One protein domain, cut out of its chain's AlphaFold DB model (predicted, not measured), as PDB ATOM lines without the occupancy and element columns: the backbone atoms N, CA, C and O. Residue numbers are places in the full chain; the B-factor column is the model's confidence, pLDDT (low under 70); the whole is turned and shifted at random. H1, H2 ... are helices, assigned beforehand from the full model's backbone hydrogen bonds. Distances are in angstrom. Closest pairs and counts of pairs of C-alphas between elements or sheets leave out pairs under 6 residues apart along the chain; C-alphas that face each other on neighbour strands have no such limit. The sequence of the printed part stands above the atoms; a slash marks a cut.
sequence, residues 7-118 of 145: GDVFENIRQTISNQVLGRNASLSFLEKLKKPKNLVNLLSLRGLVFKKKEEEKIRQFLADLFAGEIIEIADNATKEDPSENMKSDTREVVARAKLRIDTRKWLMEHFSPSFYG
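AT A GLANCE: This is residues 7 to 118 of the 145 residues of an uncharacterized protein of Alphaproteobacteria bacterium 46_93_T64 (UniProt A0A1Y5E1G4). A long helical hairpin, H4 and H5, makes the backbone of the shape, and three shorter helices, H1, H2 and H3, form a loose group to one side of it, toward the end away from the turn. At the turn between H4 and H5 the loop sticks out with residues 82 to 88, and short H6 folds back on the end of H5. The printed part has 112 residues with six named helices, H1 to H6 in order, and no named strand; the class is all helix. It is only just compact, close to loose, with a radius of gyration of the C-alphas of 15.7 A, and elongated, with spans of 49 by 30 by 24 A.

HOW THE PARTS SIT: H1, residues 7 to 22, touches H4, residues 53 to 76, about perpendicular at 86 degrees. H1 touches H4 with residues 17 to 22 alone, and H4 touches H1 with residues 55 to 59 alone; the closest C-alphas of the two helices, those of Leu 22 and Glu 55, are 7.3 A apart. H2, residues 28 to 34, touches no helix but is near H1. H3, residues 37 to 45, is close to H2 but not clearly touching, the closest C-alphas being Leu 34 and Leu 40 at 6.6 A. H3 is also close to H1 but not clearly touching, with the closest C-alphas, Phe 10 and Asn 42, at 6.5 A, and it is near H4. H4 and H5, residues 91 to 112, form a helical hairpin: they touch at a shallow tilt of 17 degrees, opposite ways, closest at the C-alphas of Ala 64 and Met 109, 4.7 A. H6, residues 114 to 117, touches residues 106 to 110 of H5 alone, closest at the C-alphas of Glu 110 and Tyr 117, 5.0 A. H1, H2 and H3 are each apart from H5 and H6. Every O i to N i+4 pair is within hydrogen-bond range in H1, H2 and H5; the count is 3 of 5 in H3 and 19 of 20 in H4, and H6 is too short for such a pair.

IN THESE COORDINATES: H1 begins at C-alpha 7, (-59.930, -8.176, 3.396), and is 21.2 A long. H2 measures 9.9 A and H3 13.2 A. H4 runs 35.4 A from C-alpha 53 at (-56.045, -19.073, -15.447). H5 is 31.5 A long, and H6, 5.2 A, ends at C-alpha 117, (-37.765, -22.728, -11.137).

THE WHOLE: The C-alphas farthest apart, Lys 52 and Lys 88, are 49.5 A apart. The printed part has no cut. The link from H4 to H5, residues 77 to 90, is long. The mean pLDDT of the printed part is 72.2; 52 residues are under 70, among them 21 to 35, 37 to 51 and 78 to 90.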
ATOM      1  N   GLY A   7     -59.227  -8.125   4.689       57.97
ATOM      2  CA  GLY A   7     -59.930  -8.176   3.396       57.97
ATOM      3  C   GLY A   7     -59.646  -6.970   2.498       57.97
ATOM      4  O   GLY A   7     -59.299  -7.136   1.332       57.97
ATOM      5  N   ASP A   8     -59.676  -5.763   3.067       63.22
ATOM      6  CA  ASP A   8     -59.434  -4.529   2.307       63.22
ATOM      7  C   ASP A   8     -57.982  -4.425   1.832       63.22
ATOM      8  O   ASP A   8     -57.703  -3.975   0.724       63.22
ATOM      9  N   VAL A   9     -57.025  -4.854   2.660       64.69
ATOM     10  CA  VAL A   9     -55.599  -4.851   2.295       64.69
ATOM     11  C   VAL A   9     -55.351  -5.839   1.161       64.69
ATOM     12  O   VAL A   9     -54.622  -5.533   0.218       64.69
ATOM     13  N   PHE A  10     -55.988  -7.005   1.243       62.91
ATOM     14  CA  PHE A  10     -55.887  -8.041   0.237       62.91
ATOM     15  C   PHE A  10     -56.438  -7.580  -1.119       62.91
ATOM     16  O   PHE A  10     -55.732  -7.687  -2.125       62.91
ATOM     17  N   GLU A  11     -57.633  -6.982  -1.153       67.81
ATOM     18  CA  GLU A  11     -58.198  -6.508  -2.422       67.81
ATOM     19  C   GLU A  11     -57.488  -5.287  -2.987       67.81
ATOM     20  O   GLU A  11     -57.333  -5.180  -4.205       67.81
ATOM     21  N   ASN A  12     -56.926  -4.436  -2.131       69.88
ATOM     22  CA  ASN A  12     -56.025  -3.384  -2.584       69.88
ATOM     23  C   ASN A  12     -54.770  -3.962  -3.259       69.88
ATOM     24  O   ASN A  12     -54.373  -3.493  -4.327       69.88
ATOM     25  N   ILE A  13     -54.155  -5.004  -2.688       69.88
ATOM     26  CA  ILE A  13     -52.996  -5.680  -3.298       69.88
ATOM     27  C   ILE A  13     -53.397  -6.324  -4.628       69.88
ATOM     28  O   ILE A  13     -52.694  -6.152  -5.625       69.88
ATOM     29  N   ARG A  14     -54.546  -7.003  -4.676       69.75
ATOM     30  CA  ARG A  14     -55.070  -7.639  -5.888       69.75
ATOM     31  C   ARG A  14     -55.306  -6.636  -7.015       69.75
ATOM     32  O   ARG A  14     -54.835  -6.851  -8.135       69.75
ATOM     33  N   GLN A  15     -55.998  -5.534  -6.725       70.44
ATOM     34  CA  GLN A  15     -56.226  -4.463  -7.694       70.44
ATOM     35  C   GLN A  15     -54.907  -3.841  -8.155       70.44
ATOM     36  O   GLN A  15     -54.727  -3.589  -9.345       70.44
ATOM     37  N   THR A  16     -53.947  -3.660  -7.245       71.25
ATOM     38  CA  THR A  16     -52.639  -3.098  -7.598       71.25
ATOM     39  C   THR A  16     -51.845  -4.036  -8.511       71.25
ATOM     40  O   THR A  16     -51.307  -3.577  -9.515       71.25
ATOM     41  N   ILE A  17     -51.828  -5.346  -8.236       72.19
ATOM     42  CA  ILE A  17     -51.206  -6.352  -9.116       72.19
ATOM     43  C   ILE A  17     -51.871  -6.342 -10.494       72.19
ATOM     44  O   ILE A  17     -51.180  -6.328 -11.511       72.19
ATOM     45  N   SER A  18     -53.203  -6.302 -10.545       68.94
ATOM     46  CA  SER A  18     -53.932  -6.244 -11.813       68.94
ATOM     47  C   SER A  18     -53.551  -5.003 -12.625       68.94
ATOM     48  O   SER A  18     -53.186  -5.100 -13.794       68.94
ATOM     49  N   ASN A  19     -53.555  -3.831 -11.996       70.62
ATOM     50  CA  ASN A  19     -53.308  -2.575 -12.696       70.62
ATOM     51  C   ASN A  19     -51.835  -2.397 -13.092       70.62
ATOM     52  O   ASN A  19     -51.549  -1.865 -14.161       70.62
ATOM     53  N   GLN A  20     -50.895  -2.845 -12.256       71.06
ATOM     54  CA  GLN A  20     -49.465  -2.604 -12.465       71.06
ATOM     55  C   GLN A  20     -48.740  -3.766 -13.147       71.06
ATOM     56  O   GLN A  20     -47.961  -3.539 -14.066       71.06
ATOM     57  N   VAL A  21     -49.009  -5.014 -12.759       68.50
ATOM     58  CA  VAL A  21     -48.318  -6.189 -13.319       68.50
ATOM     59  C   VAL A  21     -48.995  -6.650 -14.610       68.50
ATOM     60  O   VAL A  21     -48.325  -6.819 -15.628       68.50
ATOM     61  N   LEU A  22     -50.327  -6.799 -14.618       67.38
ATOM     62  CA  LEU A  22     -51.044  -7.202 -15.839       67.38
ATOM     63  C   LEU A  22     -51.165  -6.039 -16.839       67.38
ATOM     64  O   LEU A  22     -51.093  -6.268 -18.047       67.38
ATOM     65  N   GLY A  23     -51.268  -4.802 -16.340       64.38
ATOM     66  CA  GLY A  23     -51.280  -3.568 -17.134       64.38
ATOM     67  C   GLY A  23     -49.916  -3.097 -17.670       64.38
ATOM     68  O   GLY A  23     -49.871  -2.072 -18.340       64.38
ATOM     69  N   ARG A  24     -48.823  -3.842 -17.422       58.41
ATOM     70  CA  ARG A  24     -47.432  -3.561 -17.866       58.41
ATOM     71  C   ARG A  24     -46.751  -2.311 -17.279       58.41
ATOM     72  O   ARG A  24     -45.716  -1.902 -17.790       58.41
ATOM     73  N   ASN A  25     -47.258  -1.752 -16.185       58.81
ATOM     74  CA  ASN A  25     -46.652  -0.614 -15.489       58.81
ATOM     75  C   ASN A  25     -46.256  -1.015 -14.062       58.81
ATOM     76  O   ASN A  25     -46.859  -0.560 -13.090       58.81
ATOM     77  N   ALA A  26     -45.263  -1.897 -13.925       60.78
ATOM     78  CA  ALA A  26     -44.711  -2.245 -12.619       60.78
ATOM     79  C   ALA A  26     -43.878  -1.063 -12.100       60.78
ATOM     80  O   ALA A  26     -42.744  -0.855 -12.528       60.78
ATOM     81  N   SER A  27     -44.450  -0.247 -11.211       62.88
ATOM     82  CA  SER A  27     -43.722   0.879 -10.621       62.88
ATOM     83  C   SER A  27     -42.776   0.404  -9.512       62.88
ATOM     84  O   SER A  27     -43.114  -0.485  -8.731       62.88
ATOM     85  N   LEU A  28     -41.594   1.019  -9.400       59.00
ATOM     86  CA  LEU A  28     -40.626   0.710  -8.335       59.00
ATOM     87  C   LEU A  28     -41.237   0.864  -6.931       59.00
ATOM     88  O   LEU A  28     -40.997   0.043  -6.050       59.00
ATOM     89  N   SER A  29     -42.119   1.852  -6.750       63.34
ATOM     90  CA  SER A  29     -42.815   2.096  -5.480       63.34
ATOM     91  C   SER A  29     -43.776   0.968  -5.087       63.34
ATOM     92  O   SER A  29     -44.037   0.756  -3.902       63.34
ATOM     93  N   PHE A  30     -44.305   0.218  -6.056       65.94
ATOM     94  CA  PHE A  30     -45.097  -0.978  -5.793       65.94
ATOM     95  C   PHE A  30     -44.218  -2.138  -5.316       65.94
ATOM     96  O   PHE A  30     -44.562  -2.787  -4.330       65.94
ATOM     97  N   LEU A  31     -43.054  -2.342  -5.939       61.03
ATOM     98  CA  LEU A  31     -42.095  -3.370  -5.519       61.03
ATOM     99  C   LEU A  31     -41.587  -3.120  -4.092       61.03
ATOM    100  O   LEU A  31     -41.573  -4.038  -3.274       61.03
ATOM    101  N   GLU A  32     -41.265  -1.872  -3.752       65.31
ATOM    102  CA  GLU A  32     -40.874  -1.492  -2.387       65.31
ATOM    103  C   GLU A  32     -41.989  -1.729  -1.363       65.31
ATOM    104  O   GLU A  32     -41.736  -2.162  -0.236       65.31
ATOM    105  N   LYS A  33     -43.248  -1.481  -1.747       69.00
ATOM    106  CA  LYS A  33     -44.396  -1.814  -0.898       69.00
ATOM    107  C   LYS A  33     -44.500  -3.324  -0.698       69.00
ATOM    108  O   LYS A  33     -44.736  -3.742   0.433       69.00
ATOM    109  N   LEU A  34     -44.312  -4.132  -1.742       65.56
ATOM    110  CA  LEU A  34     -44.401  -5.594  -1.654       65.56
ATOM    111  C   LEU A  34     -43.299  -6.225  -0.796       65.56
ATOM    112  O   LEU A  34     -43.596  -7.166  -0.064       65.56
ATOM    113  N   LYS A  35     -42.077  -5.673  -0.812       62.75
ATOM    114  CA  LYS A  35     -40.945  -6.153   0.006       62.75
ATOM    115  C   LYS A  35     -41.198  -6.100   1.518       62.75
ATOM    116  O   LYS A  35     -40.495  -6.742   2.295       62.75
ATOM    117  N   LYS A  36     -42.192  -5.331   1.979       71.44
ATOM    118  CA  LYS A  36     -42.512  -5.262   3.410       71.44
ATOM    119  C   LYS A  36     -43.009  -6.632   3.902       71.44
ATOM    120  O   LYS A  36     -43.935  -7.186   3.310       71.44
ATOM    121  N   PRO A  37     -42.516  -7.144   5.044       59.44
ATOM    122  CA  PRO A  37     -42.805  -8.508   5.503       59.44
ATOM    123  C   PRO A  37     -44.299  -8.768   5.743       59.44
ATOM    124  O   PRO A  37     -44.795  -9.858   5.472       59.44
ATOM    125  N   LYS A  38     -45.049  -7.741   6.171       67.62
ATOM    126  CA  LYS A  38     -46.513  -7.813   6.318       67.62
ATOM    127  C   LYS A  38     -47.224  -8.124   4.996       67.62
ATOM    128  O   LYS A  38     -48.261  -8.776   5.002       67.62
ATOM    129  N   ASN A  39     -46.665  -7.673   3.877       66.38
ATOM    130  CA  ASN A  39     -47.245  -7.865   2.556       66.38
ATOM    131  C   ASN A  39     -46.856  -9.217   1.957       66.38
ATOM    132  O   ASN A  39     -47.687  -9.803   1.277       66.38
ATOM    133  N   LEU A  40     -45.683  -9.767   2.289       65.31
ATOM    134  CA  LEU A  40     -45.278 -11.115   1.866       65.31
ATOM    135  C   LEU A  40     -46.265 -12.197   2.333       65.31
ATOM    136  O   LEU A  40     -46.644 -13.065   1.552       65.31
ATOM    137  N   VAL A  41     -46.742 -12.116   3.580       66.56
ATOM    138  CA  VAL A  41     -47.762 -13.050   4.098       66.56
ATOM    139  C   VAL A  41     -49.072 -12.914   3.316       66.56
ATOM    140  O   VAL A  41     -49.669 -13.912   2.923       66.56
ATOM    141  N   ASN A  42     -49.484 -11.681   3.015       64.88
ATOM    142  CA  ASN A  42     -50.682 -11.419   2.217       64.88
ATOM    143  C   ASN A  42     -50.523 -11.870   0.753       64.88
ATOM    144  O   ASN A  42     -51.508 -12.272   0.135       64.88
ATOM    145  N   LEU A  43     -49.301 -11.848   0.203       65.50
ATOM    146  CA  LEU A  43     -48.997 -12.368  -1.133       65.50
ATOM    147  C   LEU A  43     -49.156 -13.888  -1.199       65.50
ATOM    148  O   LEU A  43     -49.679 -14.400  -2.185       65.50
ATOM    149  N   LEU A  44     -48.763 -14.615  -0.150       64.25
ATOM    150  CA  LEU A  44     -49.004 -16.060  -0.074       64.25
ATOM    151  C   LEU A  44     -50.502 -16.375  -0.074       64.25
ATOM    152  O   LEU A  44     -50.918 -17.339  -0.714       64.25
ATOM    153  N   SER A  45     -51.316 -15.528   0.559       63.75
ATOM    154  CA  SER A  45     -52.777 -15.648   0.538       63.75
ATOM    155  C   SER A  45     -53.391 -15.413  -0.847       63.75
ATOM    156  O   SER A  45     -54.511 -15.856  -1.072       63.75
ATOM    157  N   LEU A  46     -52.688 -14.771  -1.797       62.59
ATOM    158  CA  LEU A  46     -53.161 -14.646  -3.190       62.59
ATOM    159  C   LEU A  46     -53.146 -15.992  -3.929       62.59
ATOM    160  O   LEU A  46     -53.764 -16.114  -4.989       62.59
ATOM    161  N   ARG A  47     -52.447 -17.001  -3.392       57.38
ATOM    162  CA  ARG A  47     -52.430 -18.356  -3.943       57.38
ATOM    163  C   ARG A  47     -53.848 -18.934  -3.896       57.38
ATOM    164  O   ARG A  47     -54.354 -19.259  -2.829       57.38
ATOM    165  N   GLY A  48     -54.464 -19.091  -5.067       57.41
ATOM    166  CA  GLY A  48     -55.810 -19.656  -5.209       57.41
ATOM    167  C   GLY A  48     -56.950 -18.635  -5.243       57.41
ATOM    168  O   GLY A  48     -58.110 -19.041  -5.272       57.41
ATOM    169  N   LEU A  49     -56.658 -17.328  -5.276       60.25
ATOM    170  CA  LEU A  49     -57.681 -16.307  -5.512       60.25
ATOM    171  C   LEU A  49     -57.932 -16.079  -7.007       60.25
ATOM    172  O   LEU A  49     -57.055 -16.269  -7.845       60.25
ATOM    173  N   VAL A  50     -59.193 -15.754  -7.313       53.38
ATOM    174  CA  VAL A  50     -59.899 -15.972  -8.591       53.38
ATOM    175  C   VAL A  50     -59.371 -15.095  -9.737       53.38
ATOM    176  O   VAL A  50     -60.056 -14.198 -10.222       53.38
ATOM    177  N   PHE A  51     -58.138 -15.300 -10.172       62.75
ATOM    178  CA  PHE A  51     -57.654 -14.760 -11.438       62.75
ATOM    179  C   PHE A  51     -58.098 -15.670 -12.585       62.75
ATOM    180  O   PHE A  51     -58.294 -16.875 -12.401       62.75
ATOM    181  N   LYS A  52     -58.245 -15.127 -13.800       70.31
ATOM    182  CA  LYS A  52     -58.365 -16.007 -14.973       70.31
ATOM    183  C   LYS A  52     -57.091 -16.852 -15.044       70.31
ATOM    184  O   LYS A  52     -56.008 -16.329 -14.798       70.31
ATOM    185  N   LYS A  53     -57.183 -18.124 -15.443       71.38
ATOM    186  CA  LYS A  53     -56.045 -19.073 -15.447       71.38
ATOM    187  C   LYS A  53     -54.738 -18.489 -16.026       71.38
ATOM    188  O   LYS A  53     -53.671 -18.691 -15.462       71.38
ATOM    189  N   LYS A  54     -54.833 -17.712 -17.116       72.69
ATOM    190  CA  LYS A  54     -53.687 -17.034 -17.759       72.69
ATOM    191  C   LYS A  54     -53.091 -15.884 -16.931       72.69
ATOM    192  O   LYS A  54     -51.901 -15.612 -17.030       72.69
ATOM    193  N   GLU A  55     -53.912 -15.162 -16.181       73.38
ATOM    194  CA  GLU A  55     -53.482 -14.065 -15.303       73.38
ATOM    195  C   GLU A  55     -52.843 -14.628 -14.031       73.38
ATOM    196  O   GLU A  55     -51.793 -14.154 -13.609       73.38
ATOM    197  N   GLU A  56     -53.427 -15.694 -13.480       74.50
ATOM    198  CA  GLU A  56     -52.898 -16.403 -12.315       74.50
ATOM    199  C   GLU A  56     -51.476 -16.928 -12.558       74.50
ATOM    200  O   GLU A  56     -50.610 -16.815 -11.695       74.50
ATOM    201  N   GLU A  57     -51.220 -17.494 -13.738       75.88
ATOM    202  CA  GLU A  57     -49.899 -17.998 -14.123       75.88
ATOM    203  C   GLU A  57     -48.852 -16.876 -14.190       75.88
ATOM    204  O   GLU A  57     -47.770 -17.012 -13.624       75.88
ATOM    205  N   LYS A  58     -49.200 -15.724 -14.780       77.38
ATOM    206  CA  LYS A  58     -48.315 -14.545 -14.831       77.38
ATOM    207  C   LYS A  58     -48.011 -13.980 -13.451       77.38
ATOM    208  O   LYS A  58     -46.883 -13.582 -13.183       77.38
ATOM    209  N   ILE A  59     -49.014 -13.931 -12.577       76.62
ATOM    210  CA  ILE A  59     -48.842 -13.437 -11.209       76.62
ATOM    211  C   ILE A  59     -47.948 -14.392 -10.421       76.62
ATOM    212  O   ILE A  59     -47.029 -13.944  -9.741       76.62
ATOM    213  N   ARG A  60     -48.163 -15.705 -10.551       79.44
ATOM    214  CA  ARG A  60     -47.297 -16.710  -9.929       79.44
ATOM    215  C   ARG A  60     -45.857 -16.624 -10.426       79.44
ATOM    216  O   ARG A  60     -44.943 -16.686  -9.610       79.44
ATOM    217  N   GLN A  61     -45.657 -16.430 -11.727       81.62
ATOM    218  CA  GLN A  61     -44.328 -16.210 -12.295       81.62
ATOM    219  C   GLN A  61     -43.674 -14.951 -11.713       81.62
ATOM    220  O   GLN A  61     -42.569 -15.031 -11.193       81.62
ATOM    221  N   PHE A  62     -44.386 -13.823 -11.687       82.69
ATOM    222  CA  PHE A  62     -43.883 -12.577 -11.104       82.69
ATOM    223  C   PHE A  62     -43.493 -12.721  -9.623       82.69
ATOM    224  O   PHE A  62     -42.471 -12.191  -9.193       82.69
ATOM    225  N   LEU A  63     -44.284 -13.452  -8.831       80.38
ATOM    226  CA  LEU A  63     -43.942 -13.735  -7.434       80.38
ATOM    227  C   LEU A  63     -42.680 -14.595  -7.319       80.38
ATOM    228  O   LEU A  63     -41.857 -14.345  -6.440       80.38
ATOM    229  N   ALA A  64     -42.508 -15.578  -8.203       84.69
ATOM    230  CA  ALA A  64     -41.294 -16.383  -8.242       84.69
ATOM    231  C   ALA A  64     -40.059 -15.535  -8.603       84.69
ATOM    232  O   ALA A  64     -39.037 -15.640  -7.924       84.69
ATOM    233  N   ASP A  65     -40.180 -14.634  -9.582       83.38
ATOM    234  CA  ASP A  65     -39.116 -13.700  -9.975       83.38
ATOM    235  C   ASP A  65     -38.747 -12.744  -8.824       83.38
ATOM    236  O   ASP A  65     -37.568 -12.479  -8.570       83.38
ATOM    237  N   LEU A  66     -39.745 -12.264  -8.072       83.44
ATOM    238  CA  LEU A  66     -39.526 -11.436  -6.883       83.44
ATOM    239  C   LEU A  66     -38.715 -12.193  -5.823       83.44
ATOM    240  O   LEU A  66     -37.734 -11.660  -5.301       83.44
ATOM    241  N   PHE A  67     -39.087 -13.443  -5.527       83.62
ATOM    242  CA  PHE A  67     -38.341 -14.268  -4.575       83.62
ATOM    243  C   PHE A  67     -36.916 -14.559  -5.046       83.62
ATOM    244  O   PHE A  67     -36.014 -14.582  -4.210       83.62
ATOM    245  N   ALA A  68     -36.689 -14.719  -6.353       84.44
ATOM    246  CA  ALA A  68     -35.345 -14.873  -6.902       84.44
ATOM    247  C   ALA A  68     -34.462 -13.655  -6.581       84.44
ATOM    248  O   ALA A  68     -33.337 -13.818  -6.107       84.44
ATOM    249  N   GLY A  69     -34.990 -12.440  -6.770       83.69
ATOM    250  CA  GLY A  69     -34.288 -11.205  -6.410       83.69
ATOM    251  C   GLY A  69     -34.024 -11.084  -4.906       83.69
ATOM    252  O   GLY A  69     -32.914 -10.745  -4.498       83.69
ATOM    253  N   GLU A  70     -35.009 -11.421  -4.068       83.62
ATOM    254  CA  GLU A  70     -34.840 -11.402  -2.608       83.62
ATOM    255  C   GLU A  70     -33.793 -12.408  -2.115       83.62
ATOM    256  O   GLU A  70     -33.094 -12.129  -1.144       83.62
ATOM    257  N   ILE A  71     -33.674 -13.578  -2.749       87.56
ATOM    258  CA  ILE A  71     -32.660 -14.575  -2.380       87.56
ATOM    259  C   ILE A  71     -31.253 -13.992  -2.528       87.56
ATOM    260  O   ILE A  71     -30.433 -14.208  -1.639       87.56
ATOM    261  N   ILE A  72     -30.986 -13.252  -3.608       86.88
ATOM    262  CA  ILE A  72     -29.688 -12.599  -3.835       86.88
ATOM    263  C   ILE A  72     -29.436 -11.560  -2.739       86.88
ATOM    264  O   ILE A  72     -28.391 -11.577  -2.096       86.88
ATOM    265  N   GLU A  73     -30.431 -10.718  -2.450       84.19
ATOM    266  CA  GLU A  73     -30.323  -9.692  -1.411       84.19
ATOM    267  C   GLU A  73     -30.057 -10.295  -0.020       84.19
ATOM    268  O   GLU A  73     -29.216  -9.783   0.722       84.19
ATOM    269  N   ILE A  74     -30.727 -11.402   0.322       83.56
ATOM    270  CA  ILE A  74     -30.527 -12.136   1.581       83.56
ATOM    271  C   ILE A  74     -29.153 -12.812   1.613       83.56
ATOM    272  O   ILE A  74     -28.516 -12.829   2.665       83.56
ATOM    273  N   ALA A  75     -28.695 -13.378   0.495       82.50
ATOM    274  CA  ALA A  75     -27.399 -14.040   0.414       82.50
ATOM    275  C   ALA A  75     -26.242 -13.044   0.600       82.50
ATOM    276  O   ALA A  75     -25.321 -13.326   1.366       82.50
ATOM    277  N   ASP A  76     -26.330 -11.870  -0.030       80.12
ATOM    278  CA  ASP A  76     -25.285 -10.842   0.019       80.12
ATOM    279  C   ASP A  76     -25.293 -10.041   1.333       80.12
ATOM    280  O   ASP A  76     -24.242  -9.596   1.799       80.12
ATOM    281  N   ASN A  77     -26.463  -9.848   1.954       75.81
ATOM    282  CA  ASN A  77     -26.618  -9.023   3.160       75.81
ATOM    283  C   ASN A  77     -26.987  -9.815   4.423       75.81
ATOM    284  O   ASN A  77     -27.485  -9.214   5.377       75.81
ATOM    285  N   ALA A  78     -26.725 -11.127   4.471       63.31
ATOM    286  CA  ALA A  78     -27.115 -11.991   5.592       63.31
ATOM    287  C   ALA A  78     -26.719 -11.423   6.969       63.31
ATOM    288  O   ALA A  78     -27.479 -11.542   7.917       63.31
ATOM    289  N   THR A  79     -25.573 -10.750   7.080       60.56
ATOM    290  CA  THR A  79     -25.026 -10.184   8.327       60.56
ATOM    291  C   THR A  79     -25.583  -8.820   8.745       60.56
ATOM    292  O   THR A  79     -25.199  -8.328   9.801       60.56
ATOM    293  N   LYS A  80     -26.449  -8.181   7.946       60.12
ATOM    294  CA  LYS A  80     -26.957  -6.818   8.212       60.12
ATOM    295  C   LYS A  80     -28.351  -6.782   8.848       60.12
ATOM    296  O   LYS A  80     -28.944  -5.706   8.922       60.12
ATOM    297  N   GLU A  81     -28.903  -7.922   9.262       54.62
ATOM    298  CA  GLU A  81     -30.233  -7.946   9.880       54.62
ATOM    299  C   GLU A  81     -30.205  -7.256  11.258       54.62
ATOM    300  O   GLU A  81     -29.526  -7.706  12.171       54.62
ATOM    301  N   ASP A  82     -30.946  -6.146  11.343       51.00
ATOM    302  CA  ASP A  82     -31.311  -5.328  12.507       51.00
ATOM    303  C   ASP A  82     -30.191  -4.765  13.422       51.00
ATOM    304  O   ASP A  82     -29.715  -5.438  14.333       51.00
ATOM    305  N   PRO A  83     -29.887  -3.448  13.344       48.25
ATOM    306  CA  PRO A  83     -29.032  -2.760  14.322       48.25
ATOM    307  C   PRO A  83     -29.711  -2.532  15.688       48.25
ATOM    308  O   PRO A  83     -29.130  -1.882  16.554       48.25
ATOM    309  N   SER A  84     -30.947  -3.012  15.887       48.88
ATOM    310  CA  SER A  84     -31.661  -2.874  17.168       48.88
ATOM    311  C   SER A  84     -31.322  -3.975  18.174       48.88
ATOM    312  O   SER A  84     -31.557  -3.805  19.371       48.88
ATOM    313  N   GLU A  85     -30.720  -5.077  17.719       49.38
ATOM    314  CA  GLU A  85     -30.311  -6.174  18.585       49.38
ATOM    315  C   GLU A  85     -28.850  -5.958  18.991       49.38
ATOM    316  O   GLU A  85     -27.898  -6.440  18.387       49.38
ATOM    317  N   ASN A  86     -28.681  -5.143  20.031       45.59
ATOM    318  CA  ASN A  86     -27.410  -4.776  20.658       45.59
ATOM    319  C   ASN A  86     -26.793  -5.950  21.454       45.59
ATOM    320  O   ASN A  86     -26.277  -5.790  22.561       45.59
ATOM    321  N   MET A  87     -26.884  -7.162  20.919       49.06
ATOM    322  CA  MET A  87     -26.256  -8.362  21.442       49.06
ATOM    323  C   MET A  87     -25.523  -9.021  20.290       49.06
ATOM    324  O   MET A  87     -25.987  -9.001  19.159       49.06
ATOM    325  N   LYS A  88     -24.352  -9.575  20.591       53.69
ATOM    326  CA  LYS A  88     -23.543 -10.397  19.694       53.69
ATOM    327  C   LYS A  88     -24.407 -11.552  19.175       53.69
ATOM    328  O   LYS A  88     -24.393 -12.628  19.765       53.69
ATOM    329  N   SER A  89     -25.205 -11.320  18.139       56.84
ATOM    330  CA  SER A  89     -25.929 -12.379  17.466       56.84
ATOM    331  C   SER A  89     -24.857 -13.263  16.854       56.84
ATOM    332  O   SER A  89     -23.998 -12.805  16.092       56.84
ATOM    333  N   ASP A  90     -24.818 -14.516  17.303       66.56
ATOM    334  CA  ASP A  90     -23.834 -15.469  16.823       66.56
ATOM    335  C   ASP A  90     -23.956 -15.503  15.302       66.56
ATOM    336  O   ASP A  90     -25.015 -15.813  14.752       66.56
ATOM    337  N   THR A  91     -22.871 -15.173  14.596       72.69
ATOM    338  CA  THR A  91     -22.867 -15.079  13.125       72.69
ATOM    339  C   THR A  91     -23.414 -16.362  12.486       72.69
ATOM    340  O   THR A  91     -24.006 -16.337  11.410       72.69
ATOM    341  N   ARG A  92     -23.279 -17.493  13.190       79.19
ATOM    342  CA  ARG A  92     -23.850 -18.792  12.829       79.19
ATOM    343  C   ARG A  92     -25.380 -18.804  12.789       79.19
ATOM    344  O   ARG A  92     -25.933 -19.356  11.842       79.19
ATOM    345  N   GLU A  93     -26.064 -18.219  13.768       80.88
ATOM    346  CA  GLU A  93     -27.533 -18.185  13.811       80.88
ATOM    347  C   GLU A  93     -28.103 -17.288  12.715       80.88
ATOM    348  O   GLU A  93     -29.075 -17.653  12.048       80.88
ATOM    349  N   VAL A  94     -27.451 -16.151  12.475       81.12
ATOM    350  CA  VAL A  94     -27.818 -15.216  11.409       81.12
ATOM    351  C   VAL A  94     -27.713 -15.896  10.039       81.12
ATOM    352  O   VAL A  94     -28.667 -15.891   9.257       81.12
ATOM    353  N   VAL A  95     -26.599 -16.587   9.780       84.00
ATOM    354  CA  VAL A  95     -26.406 -17.363   8.544       84.00
ATOM    355  C   VAL A  95     -27.408 -18.518   8.442       84.00
ATOM    356  O   VAL A  95     -27.956 -18.760   7.365       84.00
ATOM    357  N   ALA A  96     -27.703 -19.216   9.543       86.19
ATOM    358  CA  ALA A  96     -28.689 -20.298   9.553       86.19
ATOM    359  C   ALA A  96     -30.104 -19.792   9.218       86.19
ATOM    360  O   ALA A  96     -30.814 -20.416   8.425       86.19
ATOM    361  N   ARG A  97     -30.497 -18.633   9.757       85.19
ATOM    362  CA  ARG A  97     -31.783 -17.986   9.461       85.19
ATOM    363  C   ARG A  97     -31.858 -17.518   8.009       85.19
ATOM    364  O   ARG A  97     -32.874 -17.753   7.351       85.19
ATOM    365  N   ALA A  98     -30.789 -16.915   7.491       85.75
ATOM    366  CA  ALA A  98     -30.693 -16.531   6.084       85.75
ATOM    367  C   ALA A  98     -30.837 -17.755   5.165       85.75
ATOM    368  O   ALA A  98     -31.651 -17.742   4.239       85.75
ATOM    369  N   LYS A  99     -30.144 -18.858   5.478       89.12
ATOM    370  CA  LYS A  99     -30.258 -20.122   4.738       89.12
ATOM    371  C   LYS A  99     -31.686 -20.673   4.752       89.12
ATOM    372  O   LYS A  99     -32.223 -20.974   3.690       89.12
ATOM    373  N   LEU A 100     -32.334 -20.725   5.919       90.56
ATOM    374  CA  LEU A 100     -33.724 -21.182   6.035       90.56
ATOM    375  C   LEU A 100     -34.677 -20.332   5.177       90.56
ATOM    376  O   LEU A 100     -35.554 -20.864   4.490       90.56
ATOM    377  N   ARG A 101     -34.489 -19.007   5.173       87.38
ATOM    378  CA  ARG A 101     -35.275 -18.073   4.353       87.38
ATOM    379  C   ARG A 101     -35.079 -18.292   2.858       87.38
ATOM    380  O   ARG A 101     -36.053 -18.157   2.113       87.38
ATOM    381  N   ILE A 102     -33.857 -18.603   2.433       89.06
ATOM    382  CA  ILE A 102     -33.529 -18.919   1.039       89.06
ATOM    383  C   ILE A 102     -34.176 -20.244   0.633       89.06
ATOM    384  O   ILE A 102     -34.858 -20.297  -0.389       89.06
ATOM    385  N   ASP A 103     -34.022 -21.293   1.438       90.56
ATOM    386  CA  ASP A 103     -34.553 -22.624   1.124       90.56
ATOM    387  C   ASP A 103     -36.089 -22.617   1.065       90.56
ATOM    388  O   ASP A 103     -36.683 -23.172   0.138       90.56
ATOM    389  N   THR A 104     -36.740 -21.886   1.975       88.19
ATOM    390  CA  THR A 104     -38.201 -21.695   1.947       88.19
ATOM    391  C   THR A 104     -38.658 -20.985   0.669       88.19
ATOM    392  O   THR A 104     -39.655 -21.373   0.059       88.19
ATOM    393  N   ARG A 105     -37.926 -19.950   0.230       88.12
ATOM    394  CA  ARG A 105     -38.235 -19.217  -1.007       88.12
ATOM    395  C   ARG A 105     -38.036 -20.077  -2.249       88.12
ATOM    396  O   ARG A 105     -38.911 -20.072  -3.106       88.12
ATOM    397  N   LYS A 106     -36.960 -20.866  -2.322       87.75
ATOM    398  CA  LYS A 106     -36.744 -21.829  -3.416       87.75
ATOM    399  C   LYS A 106     -37.905 -22.815  -3.532       87.75
ATOM    400  O   LYS A 106     -38.432 -23.009  -4.624       87.75
ATOM    401  N   TRP A 107     -38.345 -23.375  -2.405       88.62
ATOM    402  CA  TRP A 107     -39.496 -24.276  -2.371       88.62
ATOM    403  C   TRP A 107     -40.772 -23.594  -2.884       88.62
ATOM    404  O   TRP A 107     -41.490 -24.156  -3.709       88.62
ATOM    405  N   LEU A 108     -41.037 -22.353  -2.462       84.81
ATOM    406  CA  LEU A 108     -42.179 -21.576  -2.954       84.81
ATOM    407  C   LEU A 108     -42.094 -21.291  -4.459       84.81
ATOM    408  O   LEU A 108     -43.096 -21.419  -5.159       84.81
ATOM    409  N   MET A 109     -40.915 -20.934  -4.968       87.19
ATOM    410  CA  MET A 109     -40.691 -20.655  -6.390       87.19
ATOM    411  C   MET A 109     -40.967 -21.881  -7.264       87.19
ATOM    412  O   MET A 109     -41.655 -21.750  -8.276       87.19
ATOM    413  N   GLU A 110     -40.519 -23.067  -6.846       87.50
ATOM    414  CA  GLU A 110     -40.824 -24.336  -7.521       87.50
ATOM    415  C   GLU A 110     -42.340 -24.599  -7.592       87.50
ATOM    416  O   GLU A 110     -42.843 -25.082  -8.603       87.50
ATOM    417  N   HIS A 111     -43.094 -24.215  -6.558       84.38
ATOM    418  CA  HIS A 111     -44.551 -24.367  -6.540       84.38
ATOM    419  C   HIS A 111     -45.289 -23.294  -7.350       84.38
ATOM    420  O   HIS A 111     -46.362 -23.565  -7.898       84.38
ATOM    421  N   PHE A 112     -44.765 -22.069  -7.403       81.75
ATOM    422  CA  PHE A 112     -45.391 -20.975  -8.143       81.75
ATOM    423  C   PHE A 112     -45.122 -21.070  -9.640       81.75
ATOM    424  O   PHE A 112     -46.048 -20.905 -10.435       81.75
ATOM    425  N   SER A 113     -43.889 -21.373 -10.028       84.00
ATOM    426  CA  SER A 113     -43.483 -21.421 -11.426       84.00
ATOM    427  C   SER A 113     -42.560 -22.621 -11.677       84.00
ATOM    428  O   SER A 113     -41.349 -22.465 -11.856       84.00
ATOM    429  N   PRO A 114     -43.127 -23.844 -11.703       84.62
ATOM    430  CA  PRO A 114     -42.351 -25.070 -11.887       84.62
ATOM    431  C   PRO A 114     -41.653 -25.139 -13.250       84.62
ATOM    432  O   PRO A 114     -40.644 -25.817 -13.383       84.62
ATOM    433  N   SER A 115     -42.153 -24.433 -14.268       84.69
ATOM    434  CA  SER A 115     -41.533 -24.398 -15.597       84.69
ATOM    435  C   SER A 115     -40.179 -23.686 -15.617       84.69
ATOM    436  O   SER A 115     -39.305 -24.087 -16.380       84.69
ATOM    437  N   PHE A 116     -39.997 -22.649 -14.794       81.62
ATOM    438  CA  PHE A 116     -38.767 -21.850 -14.747       81.62
ATOM    439  C   PHE A 116     -37.870 -22.213 -13.560       81.62
ATOM    440  O   PHE A 116     -36.649 -22.237 -13.698       81.62
ATOM    441  N   TYR A 117     -38.471 -22.505 -12.404       85.31
ATOM    442  CA  TYR A 117     -37.765 -22.728 -11.137       85.31
ATOM    443  C   TYR A 117     -37.972 -24.122 -10.553       85.31
ATOM    444  O   TYR A 117     -37.484 -24.407  -9.460       85.31
ATOM    445  N   GLY A 118     -38.710 -24.989 -11.248       80.88
ATOM    446  CA  GLY A 118     -38.840 -26.375 -10.836       80.88
ATOM    447  C   GLY A 118     -37.495 -27.078 -10.861       80.88
ATOM    448  O   GLY A 118     -36.588 -26.707 -11.616       80.88
TER     449      GLY A 118